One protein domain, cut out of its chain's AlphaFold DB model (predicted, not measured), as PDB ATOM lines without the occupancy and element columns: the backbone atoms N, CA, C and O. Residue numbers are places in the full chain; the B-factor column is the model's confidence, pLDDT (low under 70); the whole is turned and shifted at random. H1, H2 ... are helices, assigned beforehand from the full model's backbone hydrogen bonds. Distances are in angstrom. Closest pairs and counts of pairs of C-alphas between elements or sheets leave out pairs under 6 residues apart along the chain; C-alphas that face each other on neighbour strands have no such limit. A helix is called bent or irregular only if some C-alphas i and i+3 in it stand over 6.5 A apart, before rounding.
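AT A GLANCE: This is residues 2 to 151 of the 193 residues of an uncharacterized protein of Candidatus Heimdallarchaeota archaeon (UniProt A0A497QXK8). Two very long helices, H2 and H4, run side by side in opposite directions and make a slim rod. At the end where H2 finishes, a long loop and the short helix H3 form a small head through which the backbone folds back into H4, while the very short H1 lies beside the two toward the other end. The printed part has 150 residues with four named helices, in the order H1, H2, H3, H4, and no named strand; the class is all helix. It is extended, with a radius of gyration of the C-alphas of 29.5 A, and the C-alphas span 98 by 22 by 19 A.

HOW THE PARTS SIT: From the first printed residue, H1, residues 3 to 6, comes first and is followed by H2, residues 14 to 71. H1 and H2 are close but not clearly touching, the closest C-alphas being those of Asp 6 and Leu 24, 7.8 A apart. H2 has a kink of 34 degrees near residue 21 and is only just irregular: C-alphas 19 and 22 are 6.7 A apart. H3, residues 83 to 91, touches H2 at residues 61 to 69 alone, at a steep tilt of 56 degrees, opposite ways; the closest C-alphas, those of Glu 65 and Val 90, are 6.0 A apart. H4, residues 94 to 146, touches H2 with 62 pairs of C-alphas within 8 A, at a shallow tilt of 12 degrees, opposite ways; the closest are those of Lys 35 and His 121, 5.0 A apart. H3 and H4 are close but not clearly touching, with the closest C-alphas, those of Val 90 and Tyr 96, 6.8 A apart. H4 only just touches H1, with residues 124 to 127 alone and 3 pairs of C-alphas within 8 A, the closest those of Tyr 3 and Ala 127 at 6.2 A. H1 and H3 are apart. In H3 every O i to N i+4 pair is within hydrogen-bond range, in H2 52 of 54 and in H4 48 of 49, while H1 is too short for such a pair.

IN THESE COORDINATES: H1 begins at C-alpha 3, (-6.915, 41.353, -48.002), and measures 5.0 A from first to last C-alpha. H2 runs 82.3 A, from C-alpha 14 at (-3.632, 33.683, -64.317) to C-alpha 71 at (-17.464, 56.196, 13.618). H3 measures 12.6 A. H4 runs 77.3 A and ends at C-alpha 146, (-8.080, 25.674, -71.549).

THE WHOLE: The two C-alphas farthest apart, those of Glu 79 and Gly 151, are 98.4 A from each other. The printed part has no cut. The link from H2 to H3, 11 residues, is long; H1 to H2 is short, and H3 to H4 is tight. The mean pLDDT of the printed part is 94.0, and no printed residue is under 70.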
ATOM      1  N   SER A   2      -4.309  45.261 -48.085       84.81
ATOM      2  CA  SER A   2      -5.725  44.979 -47.886       84.81
ATOM      3  C   SER A   2      -6.016  43.585 -48.425       84.81
ATOM      4  O   SER A   2      -5.837  43.332 -49.616       84.81
ATOM      5  N   TYR A   3      -6.486  42.683 -47.559       87.25
ATOM      6  CA  TYR A   3      -6.915  41.353 -48.002       87.25
ATOM      7  C   TYR A   3      -8.066  41.444 -49.018       87.25
ATOM      8  O   TYR A   3      -8.243  40.540 -49.826       87.25
ATOM      9  N   GLU A   4      -8.832  42.537 -49.011       89.12
ATOM     10  CA  GLU A   4      -9.948  42.780 -49.932       89.12
ATOM     11  C   GLU A   4      -9.472  42.980 -51.375       89.12
ATOM     12  O   GLU A   4     -10.169  42.617 -52.324       89.12
ATOM     13  N   GLU A   5      -8.278  43.547 -51.540       91.62
ATOM     14  CA  GLU A   5      -7.638  43.737 -52.840       91.62
ATOM     15  C   GLU A   5      -6.928  42.456 -53.274       91.62
ATOM     16  O   GLU A   5      -7.132  41.991 -54.393       91.62
ATOM     17  N   ASP A   6      -6.168  41.837 -52.368       92.81
ATOM     18  CA  ASP A   6      -5.354  40.657 -52.675       92.81
ATOM     19  C   ASP A   6      -6.183  39.394 -52.974       92.81
ATOM     20  O   ASP A   6      -5.697  38.475 -53.636       92.81
ATOM     21  N   VAL A   7      -7.437  39.321 -52.515       93.62
ATOM     22  CA  VAL A   7      -8.349  38.211 -52.849       93.62
ATOM     23  C   VAL A   7      -8.835  38.277 -54.302       93.62
ATOM     24  O   VAL A   7      -9.232  37.249 -54.859       93.62
ATOM     25  N   ARG A   8      -8.784  39.445 -54.953       93.88
ATOM     26  CA  ARG A   8      -9.200  39.579 -56.356       93.88
ATOM     27  C   ARG A   8      -8.288  38.756 -57.265       93.88
ATOM     28  O   ARG A   8      -7.141  38.474 -56.928       93.88
ATOM     29  N   ILE A   9      -8.832  38.308 -58.389       94.31
ATOM     30  CA  ILE A   9      -8.102  37.547 -59.404       94.31
ATOM     31  C   ILE A   9      -8.006  38.425 -60.645       94.31
ATOM     32  O   ILE A   9      -9.043  38.862 -61.148       94.31
ATOM     33  N   ASP A  10      -6.794  38.654 -61.145       93.12
ATOM     34  CA  ASP A  10      -6.599  39.150 -62.503       93.12
ATOM     35  C   ASP A  10      -6.731  38.000 -63.515       93.12
ATOM     36  O   ASP A  10      -5.900  37.094 -63.595       93.12
ATOM     37  N   GLU A  11      -7.805  38.035 -64.301       88.75
ATOM     38  CA  GLU A  11      -8.101  37.022 -65.316       88.75
ATOM     39  C   GLU A  11      -7.117  37.046 -66.496       88.75
ATOM     40  O   GLU A  11      -6.994  36.046 -67.205       88.75
ATOM     41  N   ASN A  12      -6.400  38.156 -66.706       88.31
ATOM     42  CA  ASN A  12      -5.448  38.288 -67.811       88.31
ATOM     43  C   ASN A  12      -4.059  37.725 -67.478       88.31
ATOM     44  O   ASN A  12      -3.272  37.497 -68.394       88.31
ATOM     45  N   SER A  13      -3.793  37.460 -66.196       92.19
ATOM     46  CA  SER A  13      -2.468  37.104 -65.668       92.19
ATOM     47  C   SER A  13      -2.550  35.874 -64.748       92.19
ATOM     48  O   SER A  13      -1.982  35.832 -63.657       92.19
ATOM     49  N   LEU A  14      -3.326  34.857 -65.153       92.88
ATOM     50  CA  LEU A  14      -3.632  33.683 -64.317       92.88
ATOM     51  C   LEU A  14      -2.396  32.872 -63.898       92.88
ATOM     52  O   LEU A  14      -2.425  32.198 -62.869       92.88
ATOM     53  N   ASP A  15      -1.335  32.892 -64.697       91.69
ATOM     54  CA  ASP A  15      -0.054  32.253 -64.406       91.69
ATOM     55  C   ASP A  15       0.670  32.936 -63.240       91.69
ATOM     56  O   ASP A  15       1.075  32.261 -62.287       91.69
ATOM     57  N   GLU A  16       0.756  34.266 -63.263       94.25
ATOM     58  CA  GLU A  16       1.295  35.052 -62.151       94.25
ATOM     59  C   GLU A  16       0.446  34.868 -60.890       94.25
ATOM     60  O   GLU A  16       0.977  34.636 -59.799       94.25
ATOM     61  N   GLU A  17      -0.880  34.874 -61.037       94.81
ATOM     62  CA  GLU A  17      -1.805  34.713 -59.916       94.81
ATOM     63  C   GLU A  17      -1.704  33.341 -59.246       94.81
ATOM     64  O   GLU A  17      -1.794  33.231 -58.015       94.81
ATOM     65  N   LEU A  18      -1.459  32.290 -60.032       93.31
ATOM     66  CA  LEU A  18      -1.223  30.944 -59.517       93.31
ATOM     67  C   LEU A  18       0.083  30.875 -58.712       93.31
ATOM     68  O   LEU A  18       0.125  30.225 -57.664       93.31
ATOM     69  N   MET A  19       1.134  31.556 -59.175       94.25
ATOM     70  CA  MET A  19       2.432  31.611 -58.493       94.25
ATOM     71  C   MET A  19       2.389  32.478 -57.230       94.25
ATOM     72  O   MET A  19       3.038  32.157 -56.231       94.25
ATOM     73  N   ARG A  20       1.591  33.549 -57.244       94.75
ATOM     74  CA  ARG A  20       1.403  34.467 -56.113       94.75
ATOM     75  C   ARG A  20       0.525  33.868 -55.011       94.75
ATOM     76  O   ARG A  20       0.759  34.121 -53.828       94.75
ATOM     77  N   GLN A  21      -0.453  33.032 -55.361       93.69
ATOM     78  CA  GLN A  21      -1.428  32.460 -54.424       93.69
ATOM     79  C   GLN A  21      -0.804  31.777 -53.180       93.69
ATOM     80  O   GLN A  21      -1.238  32.086 -52.068       93.69
ATOM     81  N   PRO A  22       0.202  30.882 -53.284       95.00
ATOM     82  CA  PRO A  22       0.848  30.288 -52.110       95.00
ATOM     83  C   PRO A  22       1.548  31.315 -51.216       95.00
ATOM     84  O   PRO A  22       1.538  31.170 -49.995       95.00
ATOM     85  N   GLN A  23       2.131  32.362 -51.809       95.06
ATOM     86  CA  GLN A  23       2.828  33.416 -51.072       95.06
ATOM     87  C   GLN A  23       1.842  34.218 -50.218       95.06
ATOM     88  O   GLN A  23       2.093  34.424 -49.032       95.06
ATOM     89  N   LEU A  24       0.687  34.583 -50.787       94.62
ATOM     90  CA  LEU A  24      -0.386  35.271 -50.061       94.62
ATOM     91  C   LEU A  24      -0.901  34.419 -48.895       94.62
ATOM     92  O   LEU A  24      -1.024  34.911 -47.778       94.62
ATOM     93  N   VAL A  25      -1.120  33.118 -49.112       95.19
ATOM     94  CA  VAL A  25      -1.549  32.197 -48.042       95.19
ATOM     95  C   VAL A  25      -0.538  32.152 -46.891       95.19
ATOM     96  O   VAL A  25      -0.941  32.139 -45.730       95.19
ATOM     97  N   VAL A  26       0.766  32.137 -47.178       95.62
ATOM     98  CA  VAL A  26       1.801  32.159 -46.129       95.62
ATOM     99  C   VAL A  26       1.813  33.502 -45.399       95.62
ATOM    100  O   VAL A  26       1.799  33.529 -44.171       95.62
ATOM    101  N   GLN A  27       1.795  34.613 -46.135       94.75
ATOM    102  CA  GLN A  27       1.829  35.960 -45.562       94.75
ATOM    103  C   GLN A  27       0.632  36.213 -44.639       94.75
ATOM    104  O   GLN A  27       0.807  36.533 -43.463       94.75
ATOM    105  N   TYR A  28      -0.586  35.999 -45.138       95.88
ATOM    106  CA  TYR A  28      -1.804  36.168 -44.347       95.88
ATOM    107  C   TYR A  28      -1.937  35.106 -43.250       95.88
ATOM    108  O   TYR A  28      -2.519  35.384 -42.201       95.88
ATOM    109  N   GLY A  29      -1.345  33.922 -43.436       96.06
ATOM    110  CA  GLY A  29      -1.258  32.888 -42.410       96.06
ATOM    111  C   GLY A  29      -0.414  33.327 -41.216       96.06
ATOM    112  O   GLY A  29      -0.836  33.142 -40.074       96.06
ATOM    113  N   ASN A  30       0.731  33.964 -41.471       96.62
ATOM    114  CA  ASN A  30       1.592  34.523 -40.428       96.62
ATOM    115  C   ASN A  30       0.883  35.651 -39.673       96.62
ATOM    116  O   ASN A  30       0.818  35.614 -38.447       96.62
ATOM    117  N   ILE A  31       0.252  36.585 -40.393       96.50
ATOM    118  CA  ILE A  31      -0.512  37.675 -39.767       96.50
ATOM    119  C   ILE A  31      -1.662  37.110 -38.921       96.50
ATOM    120  O   ILE A  31      -1.866  37.524 -37.782       96.50
ATOM    121  N   ALA A  32      -2.410  36.126 -39.431       96.25
ATOM    122  CA  ALA A  32      -3.483  35.490 -38.671       96.25
ATOM    123  C   ALA A  32      -2.960  34.798 -37.398       96.25
ATOM    124  O   ALA A  32      -3.619  34.856 -36.356       96.25
ATOM    125  N   ALA A  33      -1.780  34.173 -37.458       97.44
ATOM    126  CA  ALA A  33      -1.129  33.571 -36.298       97.44
ATOM    127  C   ALA A  33      -0.702  34.629 -35.265       97.44
ATOM    128  O   ALA A  33      -0.985  34.462 -34.081       97.44
ATOM    129  N   GLU A  34      -0.114  35.743 -35.700       97.56
ATOM    130  CA  GLU A  34       0.236  36.872 -34.831       97.56
ATOM    131  C   GLU A  34      -1.001  37.457 -34.142       97.56
ATOM    132  O   GLU A  34      -1.032  37.593 -32.918       97.56
ATOM    133  N   LYS A  35      -2.070  37.727 -34.903       97.62
ATOM    134  CA  LYS A  35      -3.333  38.240 -34.350       97.62
ATOM    135  C   LYS A  35      -3.999  37.249 -33.407       97.62
ATOM    136  O   LYS A  35      -4.646  37.659 -32.447       97.62
ATOM    137  N   ARG A  36      -3.831  35.943 -33.637       97.69
ATOM    138  CA  ARG A  36      -4.286  34.913 -32.698       97.69
ATOM    139  C   ARG A  36      -3.525  35.000 -31.380       97.69
ATOM    140  O   ARG A  36      -4.175  34.991 -30.339       97.69
ATOM    141  N   SER A  37      -2.197  35.078 -31.429       97.94
ATOM    142  CA  SER A  37      -1.356  35.195 -30.235       97.94
ATOM    143  C   SER A  37      -1.676  36.462 -29.449       97.94
ATOM    144  O   SER A  37      -1.860  36.396 -28.239       97.94
ATOM    145  N   GLU A  38      -1.842  37.592 -30.136       97.81
ATOM    146  CA  GLU A  38      -2.208  38.858 -29.502       97.81
ATOM    147  C   GLU A  38      -3.575  38.788 -28.812       97.81
ATOM    148  O   GLU A  38      -3.736  39.211 -27.669       97.81
ATOM    149  N   LYS A  39      -4.560  38.176 -29.475       97.75
ATOM    150  CA  LYS A  39      -5.884  37.940 -28.899       97.75
ATOM    151  C   LYS A  39      -5.813  37.059 -27.642       97.75
ATOM    152  O   LYS A  39      -6.502  37.353 -26.671       97.75
ATOM    153  N   GLU A  40      -5.019  35.983 -27.638       98.06
ATOM    154  CA  GLU A  40      -4.833  35.147 -26.436       98.06
ATOM    155  C   GLU A  40      -4.141  35.935 -25.308       98.06
ATOM    156  O   GLU A  40      -4.630  35.932 -24.181       98.06
ATOM    157  N   ARG A  41      -3.090  36.703 -25.620       98.12
ATOM    158  CA  ARG A  41      -2.395  37.568 -24.652       98.12
ATOM    159  C   ARG A  41      -3.345  38.568 -23.990       98.12
ATOM    160  O   ARG A  41      -3.363  38.700 -22.770       98.12
ATOM    161  N   LEU A  42      -4.165  39.262 -24.780       97.81
ATOM    162  CA  LEU A  42      -5.139  40.225 -24.257       97.81
ATOM    163  C   LEU A  42      -6.242  39.550 -23.440       97.81
ATOM    164  O   LEU A  42      -6.707  40.116 -22.455       97.81
ATOM    165  N   ARG A  43      -6.637  38.321 -23.791       97.75
ATOM    166  CA  ARG A  43      -7.587  37.542 -22.990       97.75
ATOM    167  C   ARG A  43      -7.051  37.275 -21.585       97.75
ATOM    168  O   ARG A  43      -7.793  37.414 -20.612       97.75
ATOM    169  N   GLU A  44      -5.786  36.879 -21.488       97.81
ATOM    170  CA  GLU A  44      -5.111  36.653 -20.209       97.81
ATOM    171  C   GLU A  44      -4.991  37.958 -19.417       97.81
ATOM    172  O   GLU A  44      -5.330  37.988 -18.234       97.81
ATOM    173  N   LEU A  45      -4.627  39.060 -20.081       96.69
ATOM    174  CA  LEU A  45      -4.565  40.382 -19.456       96.69
ATOM    175  C   LEU A  45      -5.918  40.851 -18.918       96.69
ATOM    176  O   LEU A  45      -5.974  41.340 -17.798       96.69
ATOM    177  N   VAL A  46      -7.018  40.649 -19.646       97.50
ATOM    178  CA  VAL A  46      -8.368  40.954 -19.134       97.50
ATOM    179  C   VAL A  46      -8.651  40.179 -17.847       97.50
ATOM    180  O   VAL A  46      -9.246  40.723 -16.915       97.50
ATOM    181  N   SER A  47      -8.233  38.912 -17.777       97.00
ATOM    182  CA  SER A  47      -8.393  38.112 -16.563       97.00
ATOM    183  C   SER A  47      -7.554  38.654 -15.404       97.00
ATOM    184  O   SER A  47      -8.050  38.692 -14.279       97.00
ATOM    185  N   LEU A  48      -6.316  39.075 -15.674       97.94
ATOM    186  CA  LEU A  48      -5.421  39.677 -14.684       97.94
ATOM    187  C   LEU A  48      -5.989  41.004 -14.162       97.94
ATOM    188  O   LEU A  48      -6.228  41.132 -12.966       97.94
ATOM    189  N   VAL A  49      -6.301  41.942 -15.061       97.56
ATOM    190  CA  VAL A  49      -6.857  43.265 -14.732       97.56
ATOM    191  C   VAL A  49      -8.135  43.126 -13.916       97.56
ATOM    192  O   VAL A  49      -8.318  43.815 -12.918       97.56
ATOM    193  N   ARG A  50      -9.019  42.191 -14.287       96.94
ATOM    194  CA  ARG A  50     -10.236  41.928 -13.513       96.94
ATOM    195  C   ARG A  50      -9.923  41.454 -12.094       96.94
ATOM    196  O   ARG A  50     -10.621  41.856 -11.168       96.94
ATOM    197  N   ALA A  51      -8.929  40.584 -11.920       97.81
ATOM    198  CA  ALA A  51      -8.541  40.092 -10.603       97.81
ATOM    199  C   ALA A  51      -7.942  41.213  -9.738       97.81
ATOM    200  O   ALA A  51      -8.352  41.377  -8.592       97.81
ATOM    201  N   GLU A  52      -7.039  42.014 -10.304       97.56
ATOM    202  CA  GLU A  52      -6.389  43.139  -9.622       97.56
ATOM    203  C   GLU A  52      -7.391  44.231  -9.240       97.56
ATOM    204  O   GLU A  52      -7.462  44.631  -8.076       97.56
ATOM    205  N   ALA A  53      -8.231  44.659 -10.185       96.69
ATOM    206  CA  ALA A  53      -9.255  45.666  -9.938       96.69
ATOM    207  C   ALA A  53     -10.268  45.184  -8.888       96.69
ATOM    208  O   ALA A  53     -10.671  45.947  -8.012       96.69
ATOM    209  N   LYS A  54     -10.652  43.899  -8.925       97.31
ATOM    210  CA  LYS A  54     -11.535  43.316  -7.907       97.31
ATOM    211  C   LYS A  54     -10.878  43.322  -6.528       97.31
ATOM    212  O   LYS A  54     -11.530  43.673  -5.549       97.31
ATOM    213  N   GLN A  55      -9.600  42.959  -6.445       97.75
ATOM    214  CA  GLN A  55      -8.858  42.996  -5.188       97.75
ATOM    215  C   GLN A  55      -8.785  44.423  -4.629       97.75
ATOM    216  O   GLN A  55      -8.912  44.616  -3.420       97.75
ATOM    217  N   GLN A  56      -8.590  45.423  -5.491       96.12
ATOM    218  CA  GLN A  56      -8.560  46.822  -5.076       96.12
ATOM    219  C   GLN A  56      -9.928  47.294  -4.569       96.12
ATOM    220  O   GLN A  56     -10.003  47.872  -3.486       96.12
ATOM    221  N   LEU A  57     -11.010  46.954  -5.273       97.12
ATOM    222  CA  LEU A  57     -12.377  47.237  -4.832       97.12
ATOM    223  C   LEU A  57     -12.684  46.607  -3.464       97.12
ATOM    224  O   LEU A  57     -13.258  47.255  -2.592       97.12
ATOM    225  N   GLU A  58     -12.283  45.351  -3.246       97.31
ATOM    226  CA  GLU A  58     -12.471  44.663  -1.963       97.31
ATOM    227  C   GLU A  58     -11.688  45.332  -0.823       97.31
ATOM    228  O   GLU A  58     -12.210  45.449   0.289       97.31
ATOM    229  N   LYS A  59     -10.468  45.823  -1.088       97.38
ATOM    230  CA  LYS A  59      -9.690  46.597  -0.107       97.38
ATOM    231  C   LYS A  59     -10.384  47.908   0.253       97.38
ATOM    232  O   LYS A  59     -10.530  48.196   1.439       97.38
ATOM    233  N   GLU A  60     -10.824  48.680  -0.737       96.81
ATOM    234  CA  GLU A  60     -11.522  49.948  -0.497       96.81
ATOM    235  C   GLU A  60     -12.825  49.729   0.270       96.81
ATOM    236  O   GLU A  60     -13.081  50.405   1.268       96.81
ATOM    237  N   ARG A  61     -13.594  48.701  -0.102       96.44
ATOM    238  CA  ARG A  61     -14.792  48.287   0.632       96.44
ATOM    239  C   ARG A  61     -14.488  48.005   2.105       96.44
ATOM    240  O   ARG A  61     -15.193  48.507   2.976       96.44
ATOM    241  N   ALA A  62     -13.433  47.240   2.391       96.38
ATOM    242  CA  ALA A  62     -13.035  46.920   3.761       96.38
ATOM    243  C   ALA A  62     -12.596  48.164   4.557       96.38
ATOM    244  O   ALA A  62     -12.878  48.266   5.752       96.38
ATOM    245  N   LEU A  63     -11.934  49.133   3.913       96.31
ATOM    246  CA  LEU A  63     -11.552  50.403   4.542       96.31
ATOM    247  C   LEU A  63     -12.770  51.267   4.880       96.31
ATOM    248  O   LEU A  63     -12.838  51.841   5.971       96.31
ATOM    249  N   VAL A  64     -13.740  51.341   3.969       94.94
ATOM    250  CA  VAL A  64     -15.008  52.045   4.194       94.94
ATOM    251  C   VAL A  64     -15.780  51.395   5.341       94.94
ATOM    252  O   VAL A  64     -16.190  52.075   6.280       94.94
ATOM    253  N   GLU A  65     -15.895  50.068   5.325       95.31
ATOM    254  CA  GLU A  65     -16.554  49.300   6.378       95.31
ATOM    255  C   GLU A  65     -15.916  49.543   7.755       95.31
ATOM    256  O   GLU A  65     -16.606  49.815   8.741       95.31
ATOM    257  N   LEU A  66     -14.581  49.504   7.823       95.00
ATOM    258  CA  LEU A  66     -13.827  49.789   9.041       95.00
ATOM    259  C   LEU A  66     -14.084  51.215   9.545       95.00
ATOM    260  O   LEU A  66     -14.186  51.429  10.753       95.00
ATOM    261  N   THR A  67     -14.188  52.179   8.630       93.75
ATOM    262  CA  THR A  67     -14.466  53.583   8.955       93.75
ATOM    263  C   THR A  67     -15.854  53.724   9.575       93.75
ATOM    264  O   THR A  67     -15.969  54.265  10.673       93.75
ATOM    265  N   ILE A  68     -16.882  53.131   8.959       92.69
ATOM    266  CA  ILE A  68     -18.260  53.123   9.482       92.69
ATOM    267  C   ILE A  68     -18.314  52.496  10.880       92.69
ATOM    268  O   ILE A  68     -18.897  53.069  11.802       92.69
ATOM    269  N   ARG A  69     -17.652  51.348  11.078       92.38
ATOM    270  CA  ARG A  69     -17.613  50.665  12.382       92.38
ATOM    271  C   ARG A  69     -16.914  51.490  13.470       92.38
ATOM    272  O   ARG A  69     -17.296  51.384  14.631       92.38
ATOM    273  N   ARG A  70     -15.901  52.291  13.118       92.81
ATOM    274  CA  ARG A  70     -15.162  53.154  14.063       92.81
ATOM    275  C   ARG A  70     -15.911  54.432  14.423       92.81
ATOM    276  O   ARG A  70     -15.824  54.871  15.563       92.81
ATOM    277  N   SER A  71     -16.628  55.003  13.463       90.25
ATOM    278  CA  SER A  71     -17.464  56.196  13.618       90.25
ATOM    279  C   SER A  71     -18.625  56.019  14.602       90.25
ATOM    280  O   SER A  71     -19.068  56.981  15.221       90.25
ATOM    281  N   GLY A  72     -19.097  54.783  14.775       85.44
ATOM    282  CA  GLY A  72     -20.198  54.451  15.674       85.44
ATOM    283  C   GLY A  72     -21.590  54.687  15.058       85.44
ATOM    284  O   GLY A  72     -21.712  55.318  14.009       85.44
ATOM    285  N   PRO A  73     -22.657  54.148  15.680       85.38
ATOM    286  CA  PRO A  73     -24.017  54.164  15.121       85.38
ATOM    287  C   PRO A  73     -24.622  55.573  15.018       85.38
ATOM    288  O   PRO A  73     -25.353  55.884  14.078       85.38
ATOM    289  N   GLU A  74     -24.278  56.434  15.977       88.00
ATOM    290  CA  GLU A  74     -24.850  57.773  16.154       88.00
ATOM    291  C   GLU A  74     -24.578  58.691  14.957       88.00
ATOM    292  O   GLU A  74     -25.459  59.446  14.549       88.00
ATOM    293  N   GLN A  75     -23.396  58.579  14.339       88.44
ATOM    294  CA  GLN A  75     -22.996  59.411  13.198       88.44
ATOM    295  C   GLN A  75     -23.866  59.173  11.953       88.44
ATOM    296  O   GLN A  75     -23.999  60.064  11.117       88.44
ATOM    297  N   TYR A  76     -24.478  57.995  11.844       87.56
ATOM    298  CA  TYR A  76     -25.314  57.599  10.709       87.56
ATOM    299  C   TYR A  76     -26.800  57.511  11.081       87.56
ATOM    300  O   TYR A  76     -27.597  56.971  10.319       87.56
ATOM    301  N   GLY A  77     -27.186  58.014  12.263       88.12
ATOM    302  CA  GLY A  77     -28.582  58.048  12.703       88.12
ATOM    303  C   GLY A  77     -29.212  56.668  12.916       88.12
ATOM    304  O   GLY A  77     -30.431  56.535  12.822       88.12
ATOM    305  N   VAL A  78     -28.405  55.638  13.191       90.56
ATOM    306  CA  VAL A  78     -28.876  54.263  13.405       90.56
ATOM    307  C   VAL A  78     -28.692  53.842  14.858       90.56
ATOM    308  O   VAL A  78     -27.669  54.111  15.475       90.56
ATOM    309  N   GLU A  79     -29.677  53.133  15.408       85.88
ATOM    310  CA  GLU A  79     -29.649  52.666  16.802       85.88
ATOM    311  C   GLU A  79     -28.586  51.574  17.024       85.88
ATOM    312  O   GLU A  79     -27.943  51.505  18.071       85.88
ATOM    313  N   LYS A  80     -28.365  50.716  16.017       90.50
ATOM    314  CA  LYS A  80     -27.393  49.621  16.073       90.50
ATOM    315  C   LYS A  80     -26.778  49.335  14.707       90.50
ATOM    316  O   LYS A  80     -27.488  49.087  13.732       90.50
ATOM    317  N   LEU A  81     -25.448  49.251  14.664       91.50
ATOM    318  CA  LEU A  81     -24.704  48.770  13.497       91.50
ATOM    319  C   LEU A  81     -24.810  47.244  13.403       91.50
ATOM    320  O   LEU A  81     -24.010  46.500  13.970       91.50
ATOM    321  N   THR A  82     -25.844  46.771  12.712       93.38
ATOM    322  CA  THR A  82     -25.929  45.371  12.276       93.38
ATOM    323  C   THR A  82     -25.137  45.173  10.988       93.38
ATOM    324  O   THR A  82     -24.891  46.129  10.258       93.38
ATOM    325  N   GLU A  83     -24.766  43.931  10.674       92.25
ATOM    326  CA  GLU A  83     -24.030  43.612   9.442       92.25
ATOM    327  C   GLU A  83     -24.760  44.102   8.180       92.25
ATOM    328  O   GLU A  83     -24.152  44.686   7.290       92.25
ATOM    329  N   ALA A  84     -26.086  43.946   8.141       93.31
ATOM    330  CA  ALA A  84     -26.906  44.420   7.030       93.31
ATOM    331  C   ALA A  84     -26.906  45.955   6.913       93.31
ATOM    332  O   ALA A  84     -26.803  46.483   5.809       93.31
ATOM    333  N   VAL A  85     -26.976  46.669   8.044       93.69
ATOM    334  CA  VAL A  85     -26.917  48.142   8.075       93.69
ATOM    335  C   VAL A  85     -25.545  48.634   7.621       93.69
ATOM    336  O   VAL A  85     -25.467  49.555   6.819       93.69
ATOM    337  N   VAL A  86     -24.464  47.992   8.070       93.38
ATOM    338  CA  VAL A  86     -23.104  48.335   7.636       93.38
ATOM    339  C   VAL A  86     -22.956  48.151   6.126       93.38
ATOM    340  O   VAL A  86     -22.448  49.043   5.459       93.38
ATOM    341  N   GLN A  87     -23.442  47.043   5.561       93.88
ATOM    342  CA  GLN A  87     -23.383  46.817   4.112       93.88
ATOM    343  C   GLN A  87     -24.195  47.844   3.316       93.88
ATOM    344  O   GLN A  87     -23.735  48.283   2.265       93.88
ATOM    345  N   ALA A  88     -25.370  48.245   3.813       94.00
ATOM    346  CA  ALA A  88     -26.154  49.315   3.203       94.00
ATOM    347  C   ALA A  88     -25.391  50.649   3.233       94.00
ATOM    348  O   ALA A  88     -25.216  51.265   2.188       94.00
ATOM    349  N   LEU A  89     -24.836  51.024   4.391       93.94
ATOM    350  CA  LEU A  89     -24.068  52.260   4.554       93.94
ATOM    351  C   LEU A  89     -22.801  52.289   3.693       93.94
ATOM    352  O   LEU A  89     -22.477  53.340   3.152       93.94
ATOM    353  N   VAL A  90     -22.093  51.161   3.541       94.38
ATOM    354  CA  VAL A  90     -20.925  51.041   2.644       94.38
ATOM    355  C   VAL A  90     -21.318  51.357   1.201       94.38
ATOM    356  O   VAL A  90     -20.581  52.061   0.516       94.38
ATOM    357  N   ASN A  91     -22.476  50.865   0.755       93.38
ATOM    358  CA  ASN A  91     -22.974  51.108  -0.596       93.38
ATOM    359  C   ASN A  91     -23.434  52.552  -0.827       93.38
ATOM    360  O   ASN A  91     -23.622  52.904  -1.980       93.38
ATOM    361  N   GLU A  92     -23.641  53.345   0.227       93.38
ATOM    362  CA  GLU A  92     -24.001  54.766   0.143       93.38
ATOM    363  C   GLU A  92     -22.775  55.690   0.203       93.38
ATOM    364  O   GLU A  92     -22.909  56.895   0.008       93.38
ATOM    365  N   GLN A  93     -21.580  55.164   0.497       94.31
ATOM    366  CA  GLN A  93     -20.381  55.997   0.583       94.31
ATOM    367  C   GLN A  93     -19.826  56.322  -0.803       94.31
ATOM    368  O   GLN A  93     -19.470  55.416  -1.561       94.31
ATOM    369  N   ASP A  94     -19.608  57.614  -1.060       95.44
ATOM    370  CA  ASP A  94     -18.987  58.123  -2.291       95.44
ATOM    371  C   ASP A  94     -17.667  57.411  -2.603       95.44
ATOM    372  O   ASP A  94     -17.460  56.928  -3.708       95.44
ATOM    373  N   ARG A  95     -16.817  57.197  -1.590       94.06
ATOM    374  CA  ARG A  95     -15.535  56.493  -1.760       94.06
ATOM    375  C   ARG A  95     -15.684  55.082  -2.339       94.06
ATOM    376  O   ARG A  95     -14.821  54.622  -3.082       94.06
ATOM    377  N   TYR A  96     -16.735  54.359  -1.955       95.50
ATOM    378  CA  TYR A  96     -16.986  53.031  -2.509       95.50
ATOM    379  C   TYR A  96     -17.548  53.123  -3.933       95.50
ATOM    380  O   TYR A  96     -17.201  52.289  -4.769       95.50
ATOM    381  N   HIS A  97     -18.360  54.143  -4.227       96.06
ATOM    382  CA  HIS A  97     -18.811  54.432  -5.587       96.06
ATOM    383  C   HIS A  97     -17.650  54.779  -6.523       96.06
ATOM    384  O   HIS A  97     -17.573  54.184  -7.596       96.06
ATOM    385  N   ASP A  98     -16.717  55.628  -6.091       96.81
ATOM    386  CA  ASP A  98     -15.513  55.980  -6.854       96.81
ATOM    387  C   ASP A  98     -14.697  54.720  -7.184       96.81
ATOM    388  O   ASP A  98     -14.365  54.454  -8.338       96.81
ATOM    389  N   ALA A  99     -14.457  53.860  -6.186       96.19
ATOM    390  CA  ALA A  99     -13.747  52.596  -6.388       96.19
ATOM    391  C   ALA A  99     -14.494  51.635  -7.335       96.19
ATOM    392  O   ALA A  99     -13.877  50.870  -8.083       96.19
ATOM    393  N   LEU A 100     -15.831  51.641  -7.305       96.44
ATOM    394  CA  LEU A 100     -16.662  50.840  -8.203       96.44
ATOM    395  C   LEU A 100     -16.612  51.366  -9.646       96.44
ATOM    396  O   LEU A 100     -16.622  50.566 -10.590       96.44
ATOM    397  N   GLU A 101     -16.557  52.685  -9.822       97.44
ATOM    398  CA  GLU A 101     -16.381  53.332 -11.120       97.44
ATOM    399  C   GLU A 101     -14.999  53.007 -11.700       97.44
ATOM    400  O   GLU A 101     -14.924  52.479 -12.810       97.44
ATOM    401  N   GLU A 102     -13.930  53.156 -10.911       96.50
ATOM    402  CA  GLU A 102     -12.565  52.777 -11.305       96.50
ATOM    403  C   GLU A 102     -12.474  51.301 -11.727       96.50
ATOM    404  O   GLU A 102     -11.923  50.971 -12.783       96.50
ATOM    405  N   TYR A 103     -13.064  50.395 -10.937       97.31
ATOM    406  CA  TYR A 103     -13.160  48.974 -11.277       97.31
ATOM    407  C   TYR A 103     -13.865  48.752 -12.621       97.31
ATOM    408  O   TYR A 103     -13.417  47.961 -13.462       97.31
ATOM    409  N   SER A 104     -14.983  49.446 -12.827       96.94
ATOM    410  CA  SER A 104     -15.793  49.316 -14.034       96.94
ATOM    411  C   SER A 104     -15.035  49.813 -15.261       96.94
ATOM    412  O   SER A 104     -15.055  49.153 -16.302       96.94
ATOM    413  N   ASP A 105     -14.337  50.934 -15.147       97.81
ATOM    414  CA  ASP A 105     -13.618  51.562 -16.251       97.81
ATOM    415  C   ASP A 105     -12.341  50.811 -16.632       97.81
ATOM    416  O   ASP A 105     -12.074  50.619 -17.826       97.81
ATOM    417  N   ALA A 106     -11.619  50.264 -15.649       96.62
ATOM    418  CA  ALA A 106     -10.499  49.360 -15.901       96.62
ATOM    419  C   ALA A 106     -10.939  48.141 -16.731       96.62
ATOM    420  O   ALA A 106     -10.299  47.772 -17.722       96.62
ATOM    421  N   ILE A 107     -12.080  47.539 -16.378       96.56
ATOM    422  CA  ILE A 107     -12.618  46.382 -17.101       96.56
ATOM    423  C   ILE A 107     -13.114  46.765 -18.492       96.56
ATOM    424  O   ILE A 107     -12.845  46.031 -19.444       96.56
ATOM    425  N   LYS A 108     -13.838  47.883 -18.632       97.56
ATOM    426  CA  LYS A 108     -14.331  48.348 -19.939       97.56
ATOM    427  C   LYS A 108     -13.177  48.546 -20.915       97.56
ATOM    428  O   LYS A 108     -13.252  48.047 -22.035       97.56
ATOM    429  N   THR A 109     -12.111  49.205 -20.469       96.81
ATOM    430  CA  THR A 109     -10.923  49.477 -21.288       96.81
ATOM    431  C   THR A 109     -10.256  48.176 -21.731       96.81
ATOM    432  O   THR A 109     -10.083  47.942 -22.925       96.81
ATOM    433  N   ALA A 110      -9.995  47.254 -20.798       96.50
ATOM    434  CA  ALA A 110      -9.371  45.974 -21.133       96.50
ATOM    435  C   ALA A 110     -10.240  45.115 -22.078       96.50
ATOM    436  O   ALA A 110      -9.732  44.466 -22.997       96.50
ATOM    437  N   ILE A 111     -11.564  45.102 -21.876       97.44
ATOM    438  CA  ILE A 111     -12.499  44.383 -22.753       97.44
ATOM    439  C   ILE A 111     -12.537  45.010 -24.146       97.44
ATOM    440  O   ILE A 111     -12.625  44.270 -25.128       97.44
ATOM    441  N   TYR A 112     -12.483  46.339 -24.241       97.94
ATOM    442  CA  TYR A 112     -12.464  47.044 -25.516       97.94
ATOM    443  C   TYR A 112     -11.272  46.594 -26.367       97.94
ATOM    444  O   TYR A 112     -11.480  46.097 -27.477       97.94
ATOM    445  N   ASP A 113     -10.062  46.627 -25.810       96.62
ATOM    446  CA  ASP A 113      -8.842  46.209 -26.511       96.62
ATOM    447  C   ASP A 113      -8.908  44.741 -26.948       96.62
ATOM    448  O   ASP A 113      -8.619  44.392 -28.099       96.62
ATOM    449  N   TYR A 114      -9.364  43.862 -26.051       97.94
ATOM    450  CA  TYR A 114      -9.574  42.455 -26.379       97.94
ATOM    451  C   TYR A 114     -10.594  42.273 -27.513       97.94
ATOM    452  O   TYR A 114     -10.388  41.458 -28.415       97.94
ATOM    453  N   SER A 115     -11.687  43.041 -27.506       97.62
ATOM    454  CA  SER A 115     -12.728  42.960 -28.533       97.62
ATOM    455  C   SER A 115     -12.211  43.375 -29.913       97.62
ATOM    456  O   SER A 115     -12.525  42.716 -30.909       97.62
ATOM    457  N   GLU A 116     -11.356  44.396 -29.981       97.62
ATOM    458  CA  GLU A 116     -10.699  44.820 -31.217       97.62
ATOM    459  C   GLU A 116      -9.742  43.740 -31.737       97.62
ATOM    460  O   GLU A 116      -9.775  43.387 -32.921       97.62
ATOM    461  N   ALA A 117      -8.965  43.112 -30.854       97.50
ATOM    462  CA  ALA A 117      -8.102  41.997 -31.237       97.50
ATOM    463  C   ALA A 117      -8.898  40.791 -31.772       97.50
ATOM    464  O   ALA A 117      -8.491  40.158 -32.752       97.50
ATOM    465  N   VAL A 118     -10.066  40.493 -31.188       97.88
ATOM    466  CA  VAL A 118     -10.979  39.450 -31.688       97.88
ATOM    467  C   VAL A 118     -11.480  39.780 -33.095       97.88
ATOM    468  O   VAL A 118     -11.473  38.891 -33.955       97.88
ATOM    469  N   LYS A 119     -11.886  41.031 -33.355       97.56
ATOM    470  CA  LYS A 119     -12.322  41.473 -34.691       97.56
ATOM    471  C   LYS A 119     -11.210  41.282 -35.716       97.56
ATOM    472  O   LYS A 119     -11.433  40.631 -36.735       97.56
ATOM    473  N   GLN A 120     -10.002  41.762 -35.412       95.94
ATOM    474  CA  GLN A 120      -8.853  41.641 -36.311       95.94
ATOM    475  C   GLN A 120      -8.506  40.179 -36.601       95.94
ATOM    476  O   GLN A 120      -8.411  39.786 -37.762       95.94
ATOM    477  N   HIS A 121      -8.367  39.345 -35.568       96.75
ATOM    478  CA  HIS A 121      -8.092  37.919 -35.749       96.75
ATOM    479  C   HIS A 121      -9.162  37.235 -36.612       96.75
ATOM    480  O   HIS A 121      -8.835  36.426 -37.480       96.75
ATOM    481  N   THR A 122     -10.437  37.568 -36.397       96.50
ATOM    482  CA  THR A 122     -11.544  37.002 -37.177       96.50
ATOM    483  C   THR A 122     -11.464  37.429 -38.641       96.50
ATOM    484  O   THR A 122     -11.552  36.569 -39.511       96.50
ATOM    485  N   ALA A 123     -11.200  38.708 -38.919       95.75
ATOM    486  CA  ALA A 123     -11.040  39.218 -40.280       95.75
ATOM    487  C   ALA A 123      -9.912  38.498 -41.038       95.75
ATOM    488  O   ALA A 123     -10.130  37.993 -42.137       95.75
ATOM    489  N   TYR A 124      -8.731  38.354 -40.428       95.56
ATOM    490  CA  TYR A 124      -7.605  37.655 -41.062       95.56
ATOM    491  C   TYR A 124      -7.838  36.150 -41.214       95.56
ATOM    492  O   TYR A 124      -7.415  35.552 -42.205       95.56
ATOM    493  N   LYS A 125      -8.548  35.524 -40.273       95.56
ATOM    494  CA  LYS A 125      -8.969  34.129 -40.418       95.56
ATOM    495  C   LYS A 125      -9.922  33.963 -41.607       95.56
ATOM    496  O   LYS A 125      -9.729  33.050 -42.408       95.56
ATOM    497  N   SER A 126     -10.909  34.845 -41.749       95.38
ATOM    498  CA  SER A 126     -11.831  34.836 -42.889       95.38
ATOM    499  C   SER A 126     -11.119  35.143 -44.207       95.38
ATOM    500  O   SER A 126     -11.405  34.501 -45.212       95.38
ATOM    501  N   ALA A 127     -10.131  36.041 -44.210       95.50
ATOM    502  CA  ALA A 127      -9.283  36.280 -45.376       95.50
ATOM    503  C   ALA A 127      -8.531  35.007 -45.800       95.50
ATOM    504  O   ALA A 127      -8.511  34.658 -46.976       95.50
ATOM    505  N   MET A 128      -7.970  34.255 -44.849       95.62
ATOM    506  CA  MET A 128      -7.318  32.970 -45.128       95.62
ATOM    507  C   MET A 128      -8.267  31.935 -45.743       95.62
ATOM    508  O   MET A 128      -7.856  31.154 -46.605       95.62
ATOM    509  N   GLU A 129      -9.528  31.913 -45.315       95.19
ATOM    510  CA  GLU A 129     -10.571  31.083 -45.925       95.19
ATOM    511  C   GLU A 129     -10.882  31.559 -47.352       95.19
ATOM    512  O   GLU A 129     -10.845  30.751 -48.279       95.19
ATOM    513  N   ALA A 130     -11.031  32.870 -47.561       96.12
ATOM    514  CA  ALA A 130     -11.224  33.451 -48.887       96.12
ATOM    515  C   ALA A 130     -10.067  33.123 -49.845       96.12
ATOM    516  O   ALA A 130     -10.303  32.781 -51.000       96.12
ATOM    517  N   PHE A 131      -8.816  33.129 -49.376       95.31
ATOM    518  CA  PHE A 131      -7.679  32.695 -50.191       95.31
ATOM    519  C   PHE A 131      -7.748  31.209 -50.557       95.31
ATOM    520  O   PHE A 131      -7.335  30.831 -51.655       95.31
ATOM    521  N   ARG A 132      -8.279  30.338 -49.693       91.75
ATOM    522  CA  ARG A 132      -8.496  28.926 -50.057       91.75
ATOM    523  C   ARG A 132      -9.558  28.790 -51.141       91.75
ATOM    524  O   ARG A 132      -9.364  27.995 -52.060       91.75
ATOM    525  N   ASP A 133     -10.621  29.579 -51.062       94.94
ATOM    526  CA  ASP A 133     -11.682  29.589 -52.068       94.94
ATOM    527  C   ASP A 133     -11.199  30.174 -53.399       94.94
ATOM    528  O   ASP A 133     -11.454  29.604 -54.465       94.94
ATOM    529  N   ARG A 134     -10.383  31.230 -53.337       94.81
ATOM    530  CA  ARG A 134      -9.695  31.835 -54.482       94.81
ATOM    531  C   ARG A 134      -8.899  30.808 -55.282       94.81
ATOM    532  O   ARG A 134      -8.963  30.814 -56.507       94.81
ATOM    533  N   ARG A 135      -8.215  29.866 -54.622       94.12
ATOM    534  CA  ARG A 135      -7.513  28.764 -55.308       94.12
ATOM    535  C   ARG A 135      -8.462  27.932 -56.177       94.12
ATOM    536  O   ARG A 135      -8.132  27.633 -57.320       94.12
ATOM    537  N   TYR A 136      -9.636  27.564 -55.662       94.06
ATOM    538  CA  TYR A 136     -10.612  26.788 -56.440       94.06
ATOM    539  C   TYR A 136     -11.196  27.594 -57.605       94.06
ATOM    540  O   TYR A 136     -11.458  27.035 -58.676       94.06
ATOM    541  N   ALA A 137     -11.377  28.904 -57.415       95.00
ATOM    542  CA  ALA A 137     -11.784  29.812 -58.478       95.00
ATOM    543  C   ALA A 137     -10.717  29.897 -59.583       95.00
ATOM    544  O   ALA A 137     -11.050  29.682 -60.747       95.00
ATOM    545  N   LEU A 138      -9.439  30.083 -59.228       94.94
ATOM    546  CA  LEU A 138      -8.311  30.074 -60.169       94.94
ATOM    547  C   LEU A 138      -8.246  28.774 -60.976       94.94
ATOM    548  O   LEU A 138      -8.181  28.805 -62.202       94.94
ATOM    549  N   GLU A 139      -8.341  27.615 -60.318       92.38
ATOM    550  CA  GLU A 139      -8.361  26.323 -61.016       92.38
ATOM    551  C   GLU A 139      -9.528  26.210 -62.006       92.38
ATOM    552  O   GLU A 139      -9.401  25.598 -63.069       92.38
ATOM    553  N   SER A 140     -10.686  26.767 -61.649       93.31
ATOM    554  CA  SER A 140     -11.876  26.767 -62.500       93.31
ATOM    555  C   SER A 140     -11.719  27.709 -63.695       93.31
ATOM    556  O   SER A 140     -12.064  27.318 -64.810       93.31
ATOM    557  N   LEU A 141     -11.139  28.893 -63.490       92.06
ATOM    558  CA  LEU A 141     -10.820  29.855 -64.548       92.06
ATOM    559  C   LEU A 141      -9.803  29.282 -65.539       92.06
ATOM    560  O   LEU A 141     -10.028  29.338 -66.744       92.06
ATOM    561  N   ILE A 142      -8.750  28.626 -65.052       89.88
ATOM    562  CA  ILE A 142      -7.758  27.964 -65.909       89.88
ATOM    563  C   ILE A 142      -8.413  26.859 -66.745       89.88
ATOM    564  O   ILE A 142      -8.177  26.766 -67.948       89.88
ATOM    565  N   LYS A 143      -9.283  26.030 -66.151       90.06
ATOM    566  CA  LYS A 143     -10.040  25.011 -66.905       90.06
ATOM    567  C   LYS A 143     -10.937  25.643 -67.966       90.06
ATOM    568  O   LYS A 143     -11.047  25.100 -69.066       90.06
ATOM    569  N   LEU A 144     -11.568  26.771 -67.648       88.75
ATOM    570  CA  LEU A 144     -12.418  27.509 -68.575       88.75
ATOM    571  C   LEU A 144     -11.597  28.050 -69.758       88.75
ATOM    572  O   LEU A 144     -11.977  27.816 -70.908       88.75
ATOM    573  N   GLN A 145     -10.430  28.638 -69.483       86.62
ATOM    574  CA  GLN A 145      -9.464  29.113 -70.481       86.62
ATOM    575  C   GLN A 145      -8.996  27.971 -71.396       86.62
ATOM    576  O   GLN A 145      -9.113  28.057 -72.617       86.62
ATOM    577  N   LEU A 146      -8.549  26.853 -70.812       86.06
ATOM    578  CA  LEU A 146      -8.080  25.674 -71.549       86.06
ATOM    579  C   LEU A 146      -9.183  25.014 -72.384       86.06
ATOM    580  O   LEU A 146      -8.898  24.414 -73.419       86.06
ATOM    581  N   SER A 147     -10.444  25.114 -71.958       86.81
ATOM    582  CA  SER A 147     -11.579  24.597 -72.728       86.81
ATOM    583  C   SER A 147     -11.903  25.429 -73.974       86.81
ATOM    584  O   SER A 147     -12.764  25.027 -74.757       86.81
ATOM    585  N   GLY A 148     -11.234  26.573 -74.164       81.81
ATOM    586  CA  GLY A 148     -11.505  27.496 -75.259       81.81
ATOM    587  C   GLY A 148     -12.842  28.219 -75.109       81.81
ATOM    588  O   GLY A 148     -13.358  28.723 -76.098       81.81
ATOM    589  N   PHE A 149     -13.415  28.274 -73.899       79.19
ATOM    590  CA  PHE A 149     -14.701  28.933 -73.648       79.19
ATOM    591  C   PHE A 149     -14.682  30.415 -74.039       79.19
ATOM    592  O   PHE A 149     -15.661  30.918 -74.582       79.19
ATOM    593  N   TYR A 150     -13.555  31.086 -73.788       72.56
ATOM    594  CA  TYR A 150     -13.317  32.477 -74.178       72.56
ATOM    595  C   TYR A 150     -12.734  32.629 -75.587       72.56
ATOM    596  O   TYR A 150     -12.611  33.745 -76.084       72.56
ATOM    597  N   GLY A 151     -12.383  31.524 -76.251       71.69
ATOM    598  CA  GLY A 151     -12.046  31.563 -77.667       71.69
ATOM    599  C   GLY A 151     -13.305  31.895 -78.459       71.69
ATOM    600  O   GLY A 151     -14.342  31.262 -78.260       71.69
TER     601      GLY A 151